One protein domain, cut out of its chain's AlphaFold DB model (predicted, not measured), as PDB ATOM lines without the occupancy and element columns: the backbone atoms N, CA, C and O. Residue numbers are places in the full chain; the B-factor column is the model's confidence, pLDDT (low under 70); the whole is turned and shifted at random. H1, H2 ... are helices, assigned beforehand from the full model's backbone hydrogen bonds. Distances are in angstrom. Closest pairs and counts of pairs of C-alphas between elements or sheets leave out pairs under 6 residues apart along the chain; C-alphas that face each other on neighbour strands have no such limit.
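This is residues 145 to 245 of the 258 residues of an uncharacterized protein of Aspergillus wentii DTO 134E9 (UniProt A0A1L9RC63). Two long helices, H1 and H4, lie side by side and run opposite ways, making the length of the domain. At one end H2 and H3 fold across to join them, and near the other end the short helices H5 and H6 make a small, looser pair, with a tail after H6. The printed part has 101 residues with six named helices, H1 to H6 in chain order, and no named strand, and its class is all helix. The whole is loose, with a radius of gyration of the C-alphas of 17.3 A, and spans 52 by 25 by 23 A, only just a rod.

H1, residues 145 to 174, is the longest helix at 43.3 A and begins with C-alpha 145 at (21.016, 79.892, 26.085). H4, residues 196 to 219, measures 34.9 A and ends with C-alpha 219 at (21.376, 76.985, 8.016). Between them come H2, residues 176 to 186, 15.2 A, and H3, residues 190 to 194, 7.9 A. H5 is residues 224 to 230, 9.9 A, and H6 is residues 235 to 239, 6.5 A.

H1 and H4 touch at a shallow tilt of 18 degrees, opposite ways, with the C-alphas of Gly 165 and Trp 200 closest at 4.3 A. H2 is about perpendicular to H1, at 89 degrees, and close but not clearly touching it; the closest C-alphas, of Asp 172 and Leu 179, are 7.5 A apart. H2 and H3 touch, closest at the C-alphas of Arg 183 and Ala 191, 4.7 A. H3 and H4 meet only through their link. H5 and H6 touch, closest at the C-alphas of Glu 228 and Pro 236, 5.7 A. H1 and H5 are apart. In H1, H2, H4 and H6 every O i to N i+4 pair is within hydrogen-bond range; H5 has 2 of 3, and H3 has 0 of 1 but 2 of 2 O i to N i+3 pairs.

The C-alphas farthest apart, of Ala 185 and Asn 221, are 53.2 A apart. The printed part has no cut, and its five links are tight. Mean pLDDT of the printed part is 71.8; residue 201 and residues 204 to 245 are under 70.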
ATOM      1  N   LEU A 145      22.436  79.660  25.797       76.00
ATOM      2  CA  LEU A 145      21.016  79.892  26.085       76.00
ATOM      3  C   LEU A 145      20.294  80.685  24.977       76.00
ATOM      4  O   LEU A 145      19.079  80.566  24.811       76.00
ATOM      5  N   LEU A 146      21.027  81.463  24.171       75.69
ATOM      6  CA  LEU A 146      20.438  82.307  23.125       75.69
ATOM      7  C   LEU A 146      19.741  81.480  22.037       75.69
ATOM      8  O   LEU A 146      18.576  81.730  21.723       75.69
ATOM      9  N   LEU A 147      20.426  80.470  21.495       76.44
ATOM     10  CA  LEU A 147      19.887  79.635  20.419       76.44
ATOM     11  C   LEU A 147      18.636  78.862  20.866       76.44
ATOM     12  O   LEU A 147      17.656  78.768  20.122       76.44
ATOM     13  N   HIS A 148      18.654  78.340  22.098       81.00
ATOM     14  CA  HIS A 148      17.489  77.713  22.728       81.00
ATOM     15  C   HIS A 148      16.308  78.689  22.792       81.00
ATOM     16  O   HIS A 148      15.225  78.372  22.289       81.00
ATOM     17  N   SER A 149      16.536  79.885  23.345       76.81
ATOM     18  CA  SER A 149      15.509  80.911  23.528       76.81
ATOM     19  C   SER A 149      14.888  81.336  22.196       76.81
ATOM     20  O   SER A 149      13.662  81.340  22.058       76.81
ATOM     21  N   LEU A 150      15.709  81.608  21.176       77.56
ATOM     22  CA  LEU A 150      15.233  81.991  19.844       77.56
ATOM     23  C   LEU A 150      14.343  80.911  19.225       77.56
ATOM     24  O   LEU A 150      13.265  81.215  18.707       77.56
ATOM     25  N   PHE A 151      14.751  79.643  19.310       82.00
ATOM     26  CA  PHE A 151      13.963  78.547  18.760       82.00
ATOM     27  C   PHE A 151      12.660  78.317  19.534       82.00
ATOM     28  O   PHE A 151      11.606  78.080  18.931       82.00
ATOM     29  N   PHE A 152      12.709  78.408  20.865       77.94
ATOM     30  CA  PHE A 152      11.530  78.290  21.715       77.94
ATOM     31  C   PHE A 152      10.523  79.412  21.423       77.94
ATOM     32  O   PHE A 152       9.374  79.131  21.071       77.94
ATOM     33  N   VAL A 153      10.958  80.675  21.465       73.56
ATOM     34  CA  VAL A 153      10.119  81.850  21.178       73.56
ATOM     35  C   VAL A 153       9.582  81.807  19.748       73.56
ATOM     36  O   VAL A 153       8.387  82.020  19.540       73.56
ATOM     37  N   GLY A 154      10.421  81.468  18.766       77.38
ATOM     38  CA  GLY A 154      10.006  81.303  17.374       77.38
ATOM     39  C   GLY A 154       8.914  80.243  17.219       77.38
ATOM     40  O   GLY A 154       7.890  80.492  16.579       77.38
ATOM     41  N   SER A 155       9.067  79.091  17.876       81.50
ATOM     42  CA  SER A 155       8.065  78.019  17.867       81.50
ATOM     43  C   SER A 155       6.733  78.467  18.474       81.50
ATOM     44  O   SER A 155       5.673  78.221  17.892       81.50
ATOM     45  N   ILE A 156       6.767  79.160  19.618       79.44
ATOM     46  CA  ILE A 156       5.568  79.706  20.266       79.44
ATOM     47  C   ILE A 156       4.897  80.766  19.386       79.44
ATOM     48  O   ILE A 156       3.674  80.744  19.243       79.44
ATOM     49  N   ALA A 157       5.670  81.647  18.747       77.56
ATOM     50  CA  ALA A 157       5.147  82.658  17.835       77.56
ATOM     51  C   ALA A 157       4.421  82.020  16.642       77.56
ATOM     52  O   ALA A 157       3.289  82.399  16.339       77.56
ATOM     53  N   VAL A 158       5.020  81.001  16.013       79.38
ATOM     54  CA  VAL A 158       4.381  80.243  14.923       79.38
ATOM     55  C   VAL A 158       3.077  79.612  15.407       79.38
ATOM     56  O   VAL A 158       2.034  79.797  14.777       79.38
ATOM     57  N   ILE A 159       3.094  78.924  16.553       82.25
ATOM     58  CA  ILE A 159       1.890  78.322  17.137       82.25
ATOM     59  C   ILE A 159       0.808  79.390  17.352       82.25
ATOM     60  O   ILE A 159      -0.327  79.199  16.910       82.25
ATOM     61  N   ALA A 160       1.139  80.512  17.992       80.69
ATOM     62  CA  ALA A 160       0.192  81.573  18.322       80.69
ATOM     63  C   ALA A 160      -0.434  82.207  17.072       80.69
ATOM     64  O   ALA A 160      -1.654  82.366  16.999       80.69
ATOM     65  N   ILE A 161       0.383  82.509  16.063       80.38
ATOM     66  CA  ILE A 161      -0.065  83.140  14.820       80.38
ATOM     67  C   ILE A 161      -0.997  82.211  14.030       80.38
ATOM     68  O   ILE A 161      -2.054  82.647  13.565       80.38
ATOM     69  N   PHE A 162      -0.667  80.920  13.923       77.19
ATOM     70  CA  PHE A 162      -1.540  79.942  13.264       77.19
ATOM     71  C   PHE A 162      -2.880  79.783  13.994       77.19
ATOM     72  O   PHE A 162      -3.929  79.723  13.348       77.19
ATOM     73  N   HIS A 163      -2.871  79.761  15.332       81.00
ATOM     74  CA  HIS A 163      -4.102  79.702  16.124       81.00
ATOM     75  C   HIS A 163      -4.956  80.961  15.951       81.00
ATOM     76  O   HIS A 163      -6.171  80.842  15.787       81.00
ATOM     77  N   LEU A 164      -4.341  82.149  15.938       85.62
ATOM     78  CA  LEU A 164      -5.045  83.409  15.701       85.62
ATOM     79  C   LEU A 164      -5.681  83.433  14.309       85.62
ATOM     80  O   LEU A 164      -6.867  83.734  14.186       85.62
ATOM     81  N   GLY A 165      -4.933  83.041  13.274       78.31
ATOM     82  CA  GLY A 165      -5.478  82.894  11.929       78.31
ATOM     83  C   GLY A 165      -6.688  81.959  11.920       78.31
ATOM     84  O   GLY A 165      -7.760  82.332  11.442       78.31
ATOM     85  N   TYR A 166      -6.545  80.754  12.475       81.06
ATOM     86  CA  TYR A 166      -7.626  79.766  12.515       81.06
ATOM     87  C   TYR A 166      -8.863  80.269  13.272       81.06
ATOM     88  O   TYR A 166      -9.991  80.051  12.830       81.06
ATOM     89  N   PHE A 167      -8.662  80.979  14.383       85.38
ATOM     90  CA  PHE A 167      -9.738  81.610  15.139       85.38
ATOM     91  C   PHE A 167     -10.491  82.638  14.291       85.38
ATOM     92  O   PHE A 167     -11.714  82.563  14.182       85.38
ATOM     93  N   VAL A 168      -9.769  83.546  13.632       84.19
ATOM     94  CA  VAL A 168     -10.365  84.572  12.768       84.19
ATOM     95  C   VAL A 168     -11.135  83.937  11.604       84.19
ATOM     96  O   VAL A 168     -12.250  84.359  11.307       84.19
ATOM     97  N   TRP A 169     -10.615  82.859  11.016       85.12
ATOM     98  CA  TRP A 169     -11.320  82.081   9.993       85.12
ATOM     99  C   TRP A 169     -12.598  81.402  10.511       85.12
ATOM    100  O   TRP A 169     -13.604  81.332   9.800       85.12
ATOM    101  N   ILE A 170     -12.607  80.904  11.752       85.94
ATOM    102  CA  ILE A 170     -13.833  80.376  12.370       85.94
ATOM    103  C   ILE A 170     -14.870  81.488  12.537       85.94
ATOM    104  O   ILE A 170     -16.033  81.280  12.182       85.94
ATOM    105  N   VAL A 171     -14.457  82.646  13.061       85.94
ATOM    106  CA  VAL A 171     -15.348  83.796  13.267       85.94
ATOM    107  C   VAL A 171     -15.920  84.276  11.937       85.94
ATOM    108  O   VAL A 171     -17.125  84.491  11.860       85.94
ATOM    109  N   ASP A 172     -15.101  84.361  10.885       83.62
ATOM    110  CA  ASP A 172     -15.531  84.723   9.529       83.62
ATOM    111  C   ASP A 172     -16.717  83.873   9.054       83.62
ATOM    112  O   ASP A 172     -17.741  84.389   8.605       83.62
ATOM    113  N   ARG A 173     -16.621  82.551   9.242       84.56
ATOM    114  CA  ARG A 173     -17.682  81.625   8.834       84.56
ATOM    115  C   ARG A 173     -18.919  81.717   9.711       84.56
ATOM    116  O   ARG A 173     -20.030  81.658   9.189       84.56
ATOM    117  N   TRP A 174     -18.744  81.834  11.024       91.44
ATOM    118  CA  TRP A 174     -19.864  81.888  11.963       91.44
ATOM    119  C   TRP A 174     -20.638  83.212  11.867       91.44
ATOM    120  O   TRP A 174     -21.865  83.208  11.830       91.44
ATOM    121  N   ALA A 175     -19.929  84.336  11.757       89.31
ATOM    122  CA  ALA A 175     -20.497  85.681  11.709       89.31
ATOM    123  C   ALA A 175     -20.687  86.213  10.277       89.31
ATOM    124  O   ALA A 175     -20.864  87.416  10.094       89.31
ATOM    125  N   CYS A 176     -20.666  85.354   9.250       85.06
ATOM    126  CA  CYS A 176     -20.626  85.778   7.845       85.06
ATOM    127  C   CYS A 176     -21.758  86.752   7.460       85.06
ATOM    128  O   CYS A 176     -21.515  87.731   6.755       85.06
ATOM    129  N   GLY A 177     -22.986  86.509   7.935       84.00
ATOM    130  CA  GLY A 177     -24.132  87.394   7.688       84.00
ATOM    131  C   GLY A 177     -23.922  88.790   8.279       84.00
ATOM    132  O   GLY A 177     -23.931  89.778   7.549       84.00
ATOM    133  N   PHE A 178     -23.609  88.851   9.574       90.62
ATOM    134  CA  PHE A 178     -23.307  90.097  10.282       90.62
ATOM    135  C   PHE A 178     -22.125  90.854   9.657       90.62
ATOM    136  O   PHE A 178     -22.208  92.055   9.419       90.62
ATOM    137  N   LEU A 179     -21.038  90.159   9.312       85.44
ATOM    138  CA  LEU A 179     -19.860  90.770   8.687       85.44
ATOM    139  C   LEU A 179     -20.175  91.364   7.308       85.44
ATOM    140  O   LEU A 179     -19.561  92.353   6.913       85.44
ATOM    141  N   LYS A 180     -21.114  90.788   6.548       84.00
ATOM    142  CA  LYS A 180     -21.576  91.373   5.278       84.00
ATOM    143  C   LYS A 180     -22.375  92.654   5.504       84.00
ATOM    144  O   LYS A 180     -22.132  93.635   4.806       84.00
ATOM    145  N   GLU A 181     -23.272  92.663   6.486       93.12
ATOM    146  CA  GLU A 181     -24.064  93.846   6.846       93.12
ATOM    147  C   GLU A 181     -23.173  94.992   7.335       93.12
ATOM    148  O   GLU A 181     -23.283  96.117   6.848       93.12
ATOM    149  N   VAL A 182     -22.222  94.698   8.227       89.19
ATOM    150  CA  VAL A 182     -21.261  95.688   8.730       89.19
ATOM    151  C   VAL A 182     -20.395  96.241   7.601       89.19
ATOM    152  O   VAL A 182     -20.231  97.453   7.508       89.19
ATOM    153  N   ARG A 183     -19.881  95.397   6.696       90.56
ATOM    154  CA  ARG A 183     -19.109  95.872   5.532       90.56
ATOM    155  C   ARG A 183     -19.924  96.786   4.623       90.56
ATOM    156  O   ARG A 183     -19.393  97.790   4.158       90.56
ATOM    157  N   ALA A 184     -21.195  96.455   4.392       90.06
ATOM    158  CA  ALA A 184     -22.094  97.278   3.591       90.06
ATOM    159  C   ALA A 184     -22.390  98.631   4.261       90.06
ATOM    160  O   ALA A 184     -22.462  99.644   3.571       90.06
ATOM    161  N   ALA A 185     -22.517  98.655   5.591       94.19
ATOM    162  CA  ALA A 185     -22.751  99.879   6.355       94.19
ATOM    163  C   ALA A 185     -21.501 100.767   6.469       94.19
ATOM    164  O   ALA A 185     -21.601 101.988   6.396       94.19
ATOM    165  N   VAL A 186     -20.327 100.160   6.660       93.12
ATOM    166  CA  VAL A 186     -19.059 100.872   6.881       93.12
ATOM    167  C   VAL A 186     -18.447 101.373   5.568       93.12
ATOM    168  O   VAL A 186     -17.917 102.481   5.527       93.12
ATOM    169  N   GLY A 187     -18.519 100.580   4.496       88.88
ATOM    170  CA  GLY A 187     -17.937 100.926   3.199       88.88
ATOM    171  C   GLY A 187     -16.401 100.950   3.178       88.88
ATOM    172  O   GLY A 187     -15.717 100.788   4.190       88.88
ATOM    173  N   LEU A 188     -15.822 101.110   1.987       86.88
ATOM    174  CA  LEU A 188     -14.367 101.186   1.817       86.88
ATOM    175  C   LEU A 188     -13.819 102.566   2.229       86.88
ATOM    176  O   LEU A 188     -14.503 103.571   2.040       86.88
ATOM    177  N   PRO A 189     -12.578 102.636   2.752       88.81
ATOM    178  CA  PRO A 189     -11.611 101.536   2.897       88.81
ATOM    179  C   PRO A 189     -11.811 100.677   4.158       88.81
ATOM    180  O   PRO A 189     -11.278  99.573   4.243       88.81
ATOM    181  N   TRP A 190     -12.594 101.148   5.128       85.88
ATOM    182  CA  TRP A 190     -12.691 100.556   6.467       85.88
ATOM    183  C   TRP A 190     -13.364  99.174   6.502       85.88
ATOM    184  O   TRP A 190     -13.090  98.388   7.409       85.88
ATOM    185  N   ALA A 191     -14.160  98.826   5.486       83.56
ATOM    186  CA  ALA A 191     -14.728  97.491   5.295       83.56
ATOM    187  C   ALA A 191     -13.660  96.378   5.247       83.56
ATOM    188  O   ALA A 191     -13.949  95.250   5.641       83.56
ATOM    189  N   PHE A 192     -12.420  96.700   4.851       82.81
ATOM    190  CA  PHE A 192     -11.288  95.766   4.858       82.81
ATOM    191  C   PHE A 192     -11.016  95.158   6.245       82.81
ATOM    192  O   PHE A 192     -10.673  93.983   6.351       82.81
ATOM    193  N   LEU A 193     -11.225  95.917   7.329       84.19
ATOM    194  CA  LEU A 193     -11.016  95.425   8.699       84.19
ATOM    195  C   LEU A 193     -11.938  94.245   9.054       84.19
ATOM    196  O   LEU A 193     -11.616  93.462   9.942       84.19
ATOM    197  N   PHE A 194     -13.053  94.098   8.340       85.56
ATOM    198  CA  PHE A 194     -14.058  93.061   8.569       85.56
ATOM    199  C   PHE A 194     -13.953  91.890   7.577       85.56
ATOM    200  O   PHE A 194     -14.737  90.948   7.667       85.56
ATOM    201  N   GLU A 195     -12.978  91.909   6.658       83.94
ATOM    202  CA  GLU A 195     -12.632  90.773   5.791       83.94
ATOM    203  C   GLU A 195     -11.764  89.768   6.558       83.94
ATOM    204  O   GLU A 195     -10.571  89.601   6.296       83.94
ATOM    205  N   LEU A 196     -12.355  89.108   7.554       81.56
ATOM    206  CA  LEU A 196     -11.655  88.192   8.456       81.56
ATOM    207  C   LEU A 196     -10.955  87.041   7.705       81.56
ATOM    208  O   LEU A 196      -9.845  86.652   8.067       81.56
ATOM    209  N   HIS A 197     -11.520  86.560   6.592       78.62
ATOM    210  CA  HIS A 197     -10.824  85.622   5.702       78.62
ATOM    211  C   HIS A 197      -9.497  86.174   5.136       78.62
ATOM    212  O   HIS A 197      -8.514  85.443   5.032       78.62
ATOM    213  N   GLY A 198      -9.428  87.472   4.825       76.12
ATOM    214  CA  GLY A 198      -8.192  88.150   4.418       76.12
ATOM    215  C   GLY A 198      -7.138  88.151   5.528       76.12
ATOM    216  O   GLY A 198      -5.974  87.832   5.291       76.12
ATOM    217  N   TRP A 199      -7.558  88.419   6.764       75.44
ATOM    218  CA  TRP A 199      -6.684  88.376   7.940       75.44
ATOM    219  C   TRP A 199      -6.147  86.971   8.234       75.44
ATOM    220  O   TRP A 199      -4.992  86.836   8.637       75.44
ATOM    221  N   TRP A 200      -6.926  85.916   7.971       74.50
ATOM    222  CA  TRP A 200      -6.433  84.535   8.041       74.50
ATOM    223  C   TRP A 200      -5.214  84.311   7.132       74.50
ATOM    224  O   TRP A 200      -4.208  83.758   7.587       74.50
ATOM    225  N   HIS A 201      -5.257  84.783   5.882       69.00
ATOM    226  CA  HIS A 201      -4.113  84.703   4.968       69.00
ATOM    227  C   HIS A 201      -2.892  85.472   5.490       69.00
ATOM    228  O   HIS A 201      -1.779  84.956   5.424       69.00
ATOM    229  N   ILE A 202      -3.091  86.674   6.046       73.06
ATOM    230  CA  ILE A 202      -2.001  87.484   6.615       73.06
ATOM    231  C   ILE A 202      -1.333  86.739   7.773       73.06
ATOM    232  O   ILE A 202      -0.116  86.569   7.771       73.06
ATOM    233  N   PHE A 203      -2.115  86.249   8.739       72.38
ATOM    234  CA  PHE A 203      -1.561  85.550   9.895       72.38
ATOM    235  C   PHE A 203      -0.865  84.253   9.482       72.38
ATOM    236  O   PHE A 203       0.297  84.049   9.817       72.38
ATOM    237  N   THR A 204      -1.507  83.400   8.688       65.56
ATOM    238  CA  THR A 204      -0.861  82.159   8.224       65.56
ATOM    239  C   THR A 204       0.409  82.421   7.404       65.56
ATOM    240  O   THR A 204       1.399  81.716   7.593       65.56
ATOM    241  N   GLY A 205       0.431  83.474   6.579       66.31
ATOM    242  CA  GLY A 205       1.618  83.920   5.847       66.31
ATOM    243  C   GLY A 205       2.745  84.413   6.758       66.31
ATOM    244  O   GLY A 205       3.891  84.008   6.582       66.31
ATOM    245  N   MET A 206       2.432  85.216   7.778       69.31
ATOM    246  CA  MET A 206       3.405  85.654   8.787       69.31
ATOM    247  C   MET A 206       3.998  84.473   9.565       69.31
ATOM    248  O   MET A 206       5.207  84.413   9.768       69.31
ATOM    249  N   GLY A 207       3.161  83.518   9.982       64.50
ATOM    250  CA  GLY A 207       3.617  82.322  10.688       64.50
ATOM    251  C   GLY A 207       4.544  81.465   9.821       64.50
ATOM    252  O   GLY A 207       5.584  81.013  10.295       64.50
ATOM    253  N   ALA A 208       4.206  81.285   8.541       64.25
ATOM    254  CA  ALA A 208       5.058  80.585   7.583       64.25
ATOM    255  C   ALA A 208       6.392  81.316   7.352       64.25
ATOM    256  O   ALA A 208       7.438  80.674   7.341       64.25
ATOM    257  N   TYR A 209       6.370  82.647   7.227       67.88
ATOM    258  CA  TYR A 209       7.579  83.459   7.073       67.88
ATOM    259  C   TYR A 209       8.529  83.312   8.266       67.88
ATOM    260  O   TYR A 209       9.711  83.056   8.065       67.88
ATOM    261  N   ILE A 210       8.019  83.410   9.498       64.88
ATOM    262  CA  ILE A 210       8.832  83.252  10.716       64.88
ATOM    263  C   ILE A 210       9.470  81.862  10.768       64.88
ATOM    264  O   ILE A 210      10.640  81.737  11.112       64.88
ATOM    265  N   PHE A 211       8.727  80.819  10.391       61.25
ATOM    266  CA  PHE A 211       9.261  79.461  10.333       61.25
ATOM    267  C   PHE A 211      10.380  79.319   9.292       61.25
ATOM    268  O   PHE A 211      11.412  78.719   9.581       61.25
ATOM    269  N   ILE A 212      10.201  79.901   8.102       62.66
ATOM    270  CA  ILE A 212      11.226  79.908   7.051       62.66
ATOM    271  C   ILE A 212      12.461  80.681   7.515       62.66
ATOM    272  O   ILE A 212      13.560  80.153   7.414       62.66
ATOM    273  N   ALA A 213      12.287  81.880   8.074       62.03
ATOM    274  CA  ALA A 213      13.383  82.703   8.580       62.03
ATOM    275  C   ALA A 213      14.157  82.013   9.715       62.03
ATOM    276  O   ALA A 213      15.379  82.101   9.771       62.03
ATOM    277  N   ALA A 214      13.464  81.283  10.595       60.00
ATOM    278  CA  ALA A 214      14.107  80.500  11.648       60.00
ATOM    279  C   ALA A 214      14.934  79.333  11.083       60.00
ATOM    280  O   ALA A 214      16.027  79.072  11.576       60.00
ATOM    281  N   ILE A 215      14.444  78.636  10.051       57.66
ATOM    282  CA  ILE A 215      15.224  77.590   9.368       57.66
ATOM    283  C   ILE A 215      16.429  78.198   8.652       57.66
ATOM    284  O   ILE A 215      17.523  77.656   8.766       57.66
ATOM    285  N   ASP A 216      16.232  79.310   7.947       59.62
ATOM    286  CA  ASP A 216      17.287  80.001   7.207       59.62
ATOM    287  C   ASP A 216      18.426  80.411   8.149       59.62
ATOM    288  O   ASP A 216      19.569  80.027   7.912       59.62
ATOM    289  N   HIS A 217      18.092  81.015   9.300       60.59
ATOM    290  CA  HIS A 217      19.031  81.335  10.382       60.59
ATOM    291  C   HIS A 217      19.841  80.116  10.851       60.59
ATOM    292  O   HIS A 217      21.058  80.191  10.973       60.59
ATOM    293  N   LEU A 218      19.182  78.971  11.058       53.28
ATOM    294  CA  LEU A 218      19.845  77.732  11.486       53.28
ATOM    295  C   LEU A 218      20.762  77.123  10.414       53.28
ATOM    296  O   LEU A 218      21.593  76.274  10.733       53.28
ATOM    297  N   THR A 219      20.583  77.496   9.145       58.72
ATOM    298  CA  THR A 219      21.376  76.985   8.016       58.72
ATOM    299  C   THR A 219      22.407  77.981   7.487       58.72
ATOM    300  O   THR A 219      23.323  77.574   6.771       58.72
ATOM    301  N   SER A 220      22.281  79.260   7.840       58.00
ATOM    302  CA  SER A 220      23.234  80.314   7.505       58.00
ATOM    303  C   SER A 220      24.422  80.294   8.467       58.00
ATOM    304  O   SER A 220      24.254  80.106   9.665       58.00
ATOM    305  N   ASN A 221      25.625  80.534   7.951       58.03
ATOM    306  CA  ASN A 221      26.845  80.684   8.756       58.03
ATOM    307  C   ASN A 221      27.048  82.140   9.230       58.03
ATOM    308  O   ASN A 221      28.170  82.536   9.556       58.03
ATOM    309  N   ASP A 222      25.985  82.943   9.204       60.59
ATOM    310  CA  ASP A 222      26.043  84.383   9.426       60.59
ATOM    311  C   ASP A 222      25.972  84.702  10.926       60.59
ATOM    312  O   ASP A 222      25.463  83.921  11.732       60.59
ATOM    313  N   SER A 223      26.518  85.852  11.324       58.28
ATOM    314  CA  SER A 223      26.481  86.280  12.727       58.28
ATOM    315  C   SER A 223      25.070  86.709  13.151       58.28
ATOM    316  O   SER A 223      24.339  87.316  12.365       58.28
ATOM    317  N   ASP A 224      24.705  86.461  14.412       58.31
ATOM    318  CA  ASP A 224      23.371  86.765  14.960       58.31
ATOM    319  C   ASP A 224      22.929  88.224  14.716       58.31
ATOM    320  O   ASP A 224      21.753  88.495  14.466       58.31
ATOM    321  N   GLU A 225      23.877  89.170  14.718       58.00
ATOM    322  CA  GLU A 225      23.622  90.602  14.506       58.00
ATOM    323  C   GLU A 225      23.284  90.955  13.043       58.00
ATOM    324  O   GLU A 225      22.526  91.894  12.776       58.00
ATOM    325  N   GLU A 226      23.839  90.224  12.073       58.31
ATOM    326  CA  GLU A 226      23.517  90.406  10.651       58.31
ATOM    327  C   GLU A 226      22.160  89.790  10.312       58.31
ATOM    328  O   GLU A 226      21.383  90.366   9.546       58.31
ATOM    329  N   ILE A 227      21.823  88.683  10.969       54.25
ATOM    330  CA  ILE A 227      20.553  87.987  10.776       54.25
ATOM    331  C   ILE A 227      19.395  88.770  11.406       54.25
ATOM    332  O   ILE A 227      18.350  88.938  10.775       54.25
ATOM    333  N   GLU A 228      19.577  89.356  12.596       55.91
ATOM    334  CA  GLU A 228      18.553  90.209  13.219       55.91
ATOM    335  C   GLU A 228      18.194  91.428  12.345       55.91
ATOM    336  O   GLU A 228      17.050  91.894  12.346       55.91
ATOM    337  N   LYS A 229      19.149  91.929  11.551       58.69
ATOM    338  CA  LYS A 229      18.929  93.017  10.581       58.69
ATOM    339  C   LYS A 229      18.243  92.545   9.294       58.69
ATOM    340  O   LYS A 229      17.623  93.368   8.621       58.69
ATOM    341  N   ALA A 230      18.336  91.258   8.956       55.72
ATOM    342  CA  ALA A 230      17.787  90.673   7.732       55.72
ATOM    343  C   ALA A 230      16.343  90.149   7.880       55.72
ATOM    344  O   ALA A 230      15.618  90.053   6.887       55.72
ATOM    345  N   ILE A 231      15.895  89.832   9.101       62.94
ATOM    346  CA  ILE A 231      14.543  89.309   9.345       62.94
ATOM    347  C   ILE A 231      13.503  90.444   9.299       62.94
ATOM    348  O   ILE A 231      13.626  91.474   9.960       62.94
ATOM    349  N   ALA A 232      12.420  90.250   8.547       63.75
ATOM    350  CA  ALA A 232      11.293  91.170   8.498       63.75
ATOM    351  C   ALA A 232      10.452  91.101   9.786       63.75
ATOM    352  O   ALA A 232      10.393  90.088  10.487       63.75
ATOM    353  N   TRP A 233       9.759  92.198  10.101       56.88
ATOM    354  CA  TRP A 233       8.821  92.261  11.225       56.88
ATOM    355  C   TRP A 233       7.846  91.055  11.196       56.88
ATOM    356  O   TRP A 233       7.322  90.753  10.120       56.88
ATOM    357  N   PRO A 234       7.562  90.364  12.328       52.31
ATOM    358  CA  PRO A 234       7.869  90.736  13.717       52.31
ATOM    359  C   PRO A 234       9.166  90.154  14.290       52.31
ATOM    360  O   PRO A 234       9.406  90.337  15.481       52.31
ATOM    361  N   GLY A 235       9.996  89.464  13.504       57.88
ATOM    362  CA  GLY A 235      11.167  88.742  14.027       57.88
ATOM    363  C   GLY A 235      12.083  89.595  14.918       57.88
ATOM    364  O   GLY A 235      12.263  89.250  16.086       57.88
ATOM    365  N   PRO A 236      12.540  90.773  14.453       57.91
ATOM    366  CA  PRO A 236      13.394  91.650  15.252       57.91
ATOM    367  C   PRO A 236      12.690  92.309  16.450       57.91
ATOM    368  O   PRO A 236      13.344  92.924  17.285       57.91
ATOM    369  N   TRP A 237      11.353  92.281  16.513       58.28
ATOM    370  CA  TRP A 237      10.600  92.753  17.681       58.28
ATOM    371  C   TRP A 237      10.517  91.662  18.750       58.28
ATOM    372  O   TRP A 237      10.638  91.968  19.930       58.28
ATOM    373  N   ALA A 238      10.359  90.399  18.345       50.16
ATOM    374  CA  ALA A 238      10.331  89.269  19.265       50.16
ATOM    375  C   ALA A 238      11.686  89.076  19.972       50.16
ATOM    376  O   ALA A 238      11.695  88.926  21.194       50.16
ATOM    377  N   SER A 239      12.807  89.184  19.243       50.69
ATOM    378  CA  SER A 239      14.174  89.116  19.803       50.69
ATOM    379  C   SER A 239      14.474  90.233  20.808       50.69
ATOM    380  O   SER A 239      15.164  90.013  21.797       50.69
ATOM    381  N   ARG A 240      13.920  91.431  20.578       52.34
ATOM    382  CA  ARG A 240      14.118  92.630  21.415       52.34
ATOM    383  C   ARG A 240      13.034  92.843  22.470       52.34
ATOM    384  O   ARG A 240      13.072  93.841  23.192       52.34
ATOM    385  N   SER A 241      12.039  91.961  22.538       39.72
ATOM    386  CA  SER A 241      10.928  92.104  23.476       39.72
ATOM    387  C   SER A 241      11.392  91.810  24.904       39.72
ATOM    388  O   SER A 241      12.145  90.872  25.138       39.72
ATOM    389  N   SER A 242      10.918  92.599  25.873       34.81
ATOM    390  CA  SER A 242      11.328  92.593  27.290       34.81
ATOM    391  C   SER A 242      11.160  91.260  28.047       34.81
ATOM    392  O   SER A 242      11.434  91.213  29.243       34.81
ATOM    393  N   PHE A 243      10.677  90.208  27.380       36.16
ATOM    394  CA  PHE A 243      10.577  88.837  27.887       36.16
ATOM    395  C   PHE A 243      11.835  88.001  27.604       36.16
ATOM    396  O   PHE A 243      12.076  87.026  28.308       36.16
ATOM    397  N   ALA A 244      12.652  88.388  26.619       40.56
ATOM    398  CA  ALA A 244      14.026  87.923  26.494       40.56
ATOM    399  C   ALA A 244      14.860  88.772  27.460       40.56
ATOM    400  O   ALA A 244      15.132  89.942  27.189       40.56
ATOM    401  N   GLY A 245      15.147  88.238  28.649       36.16
ATOM    402  CA  GLY A 245      15.874  88.955  29.694       36.16
ATOM    403  C   GLY A 245      17.116  89.658  29.139       36.16
ATOM    404  O   GLY A 245      17.862  89.094  28.340       36.16
TER     405      GLY A 245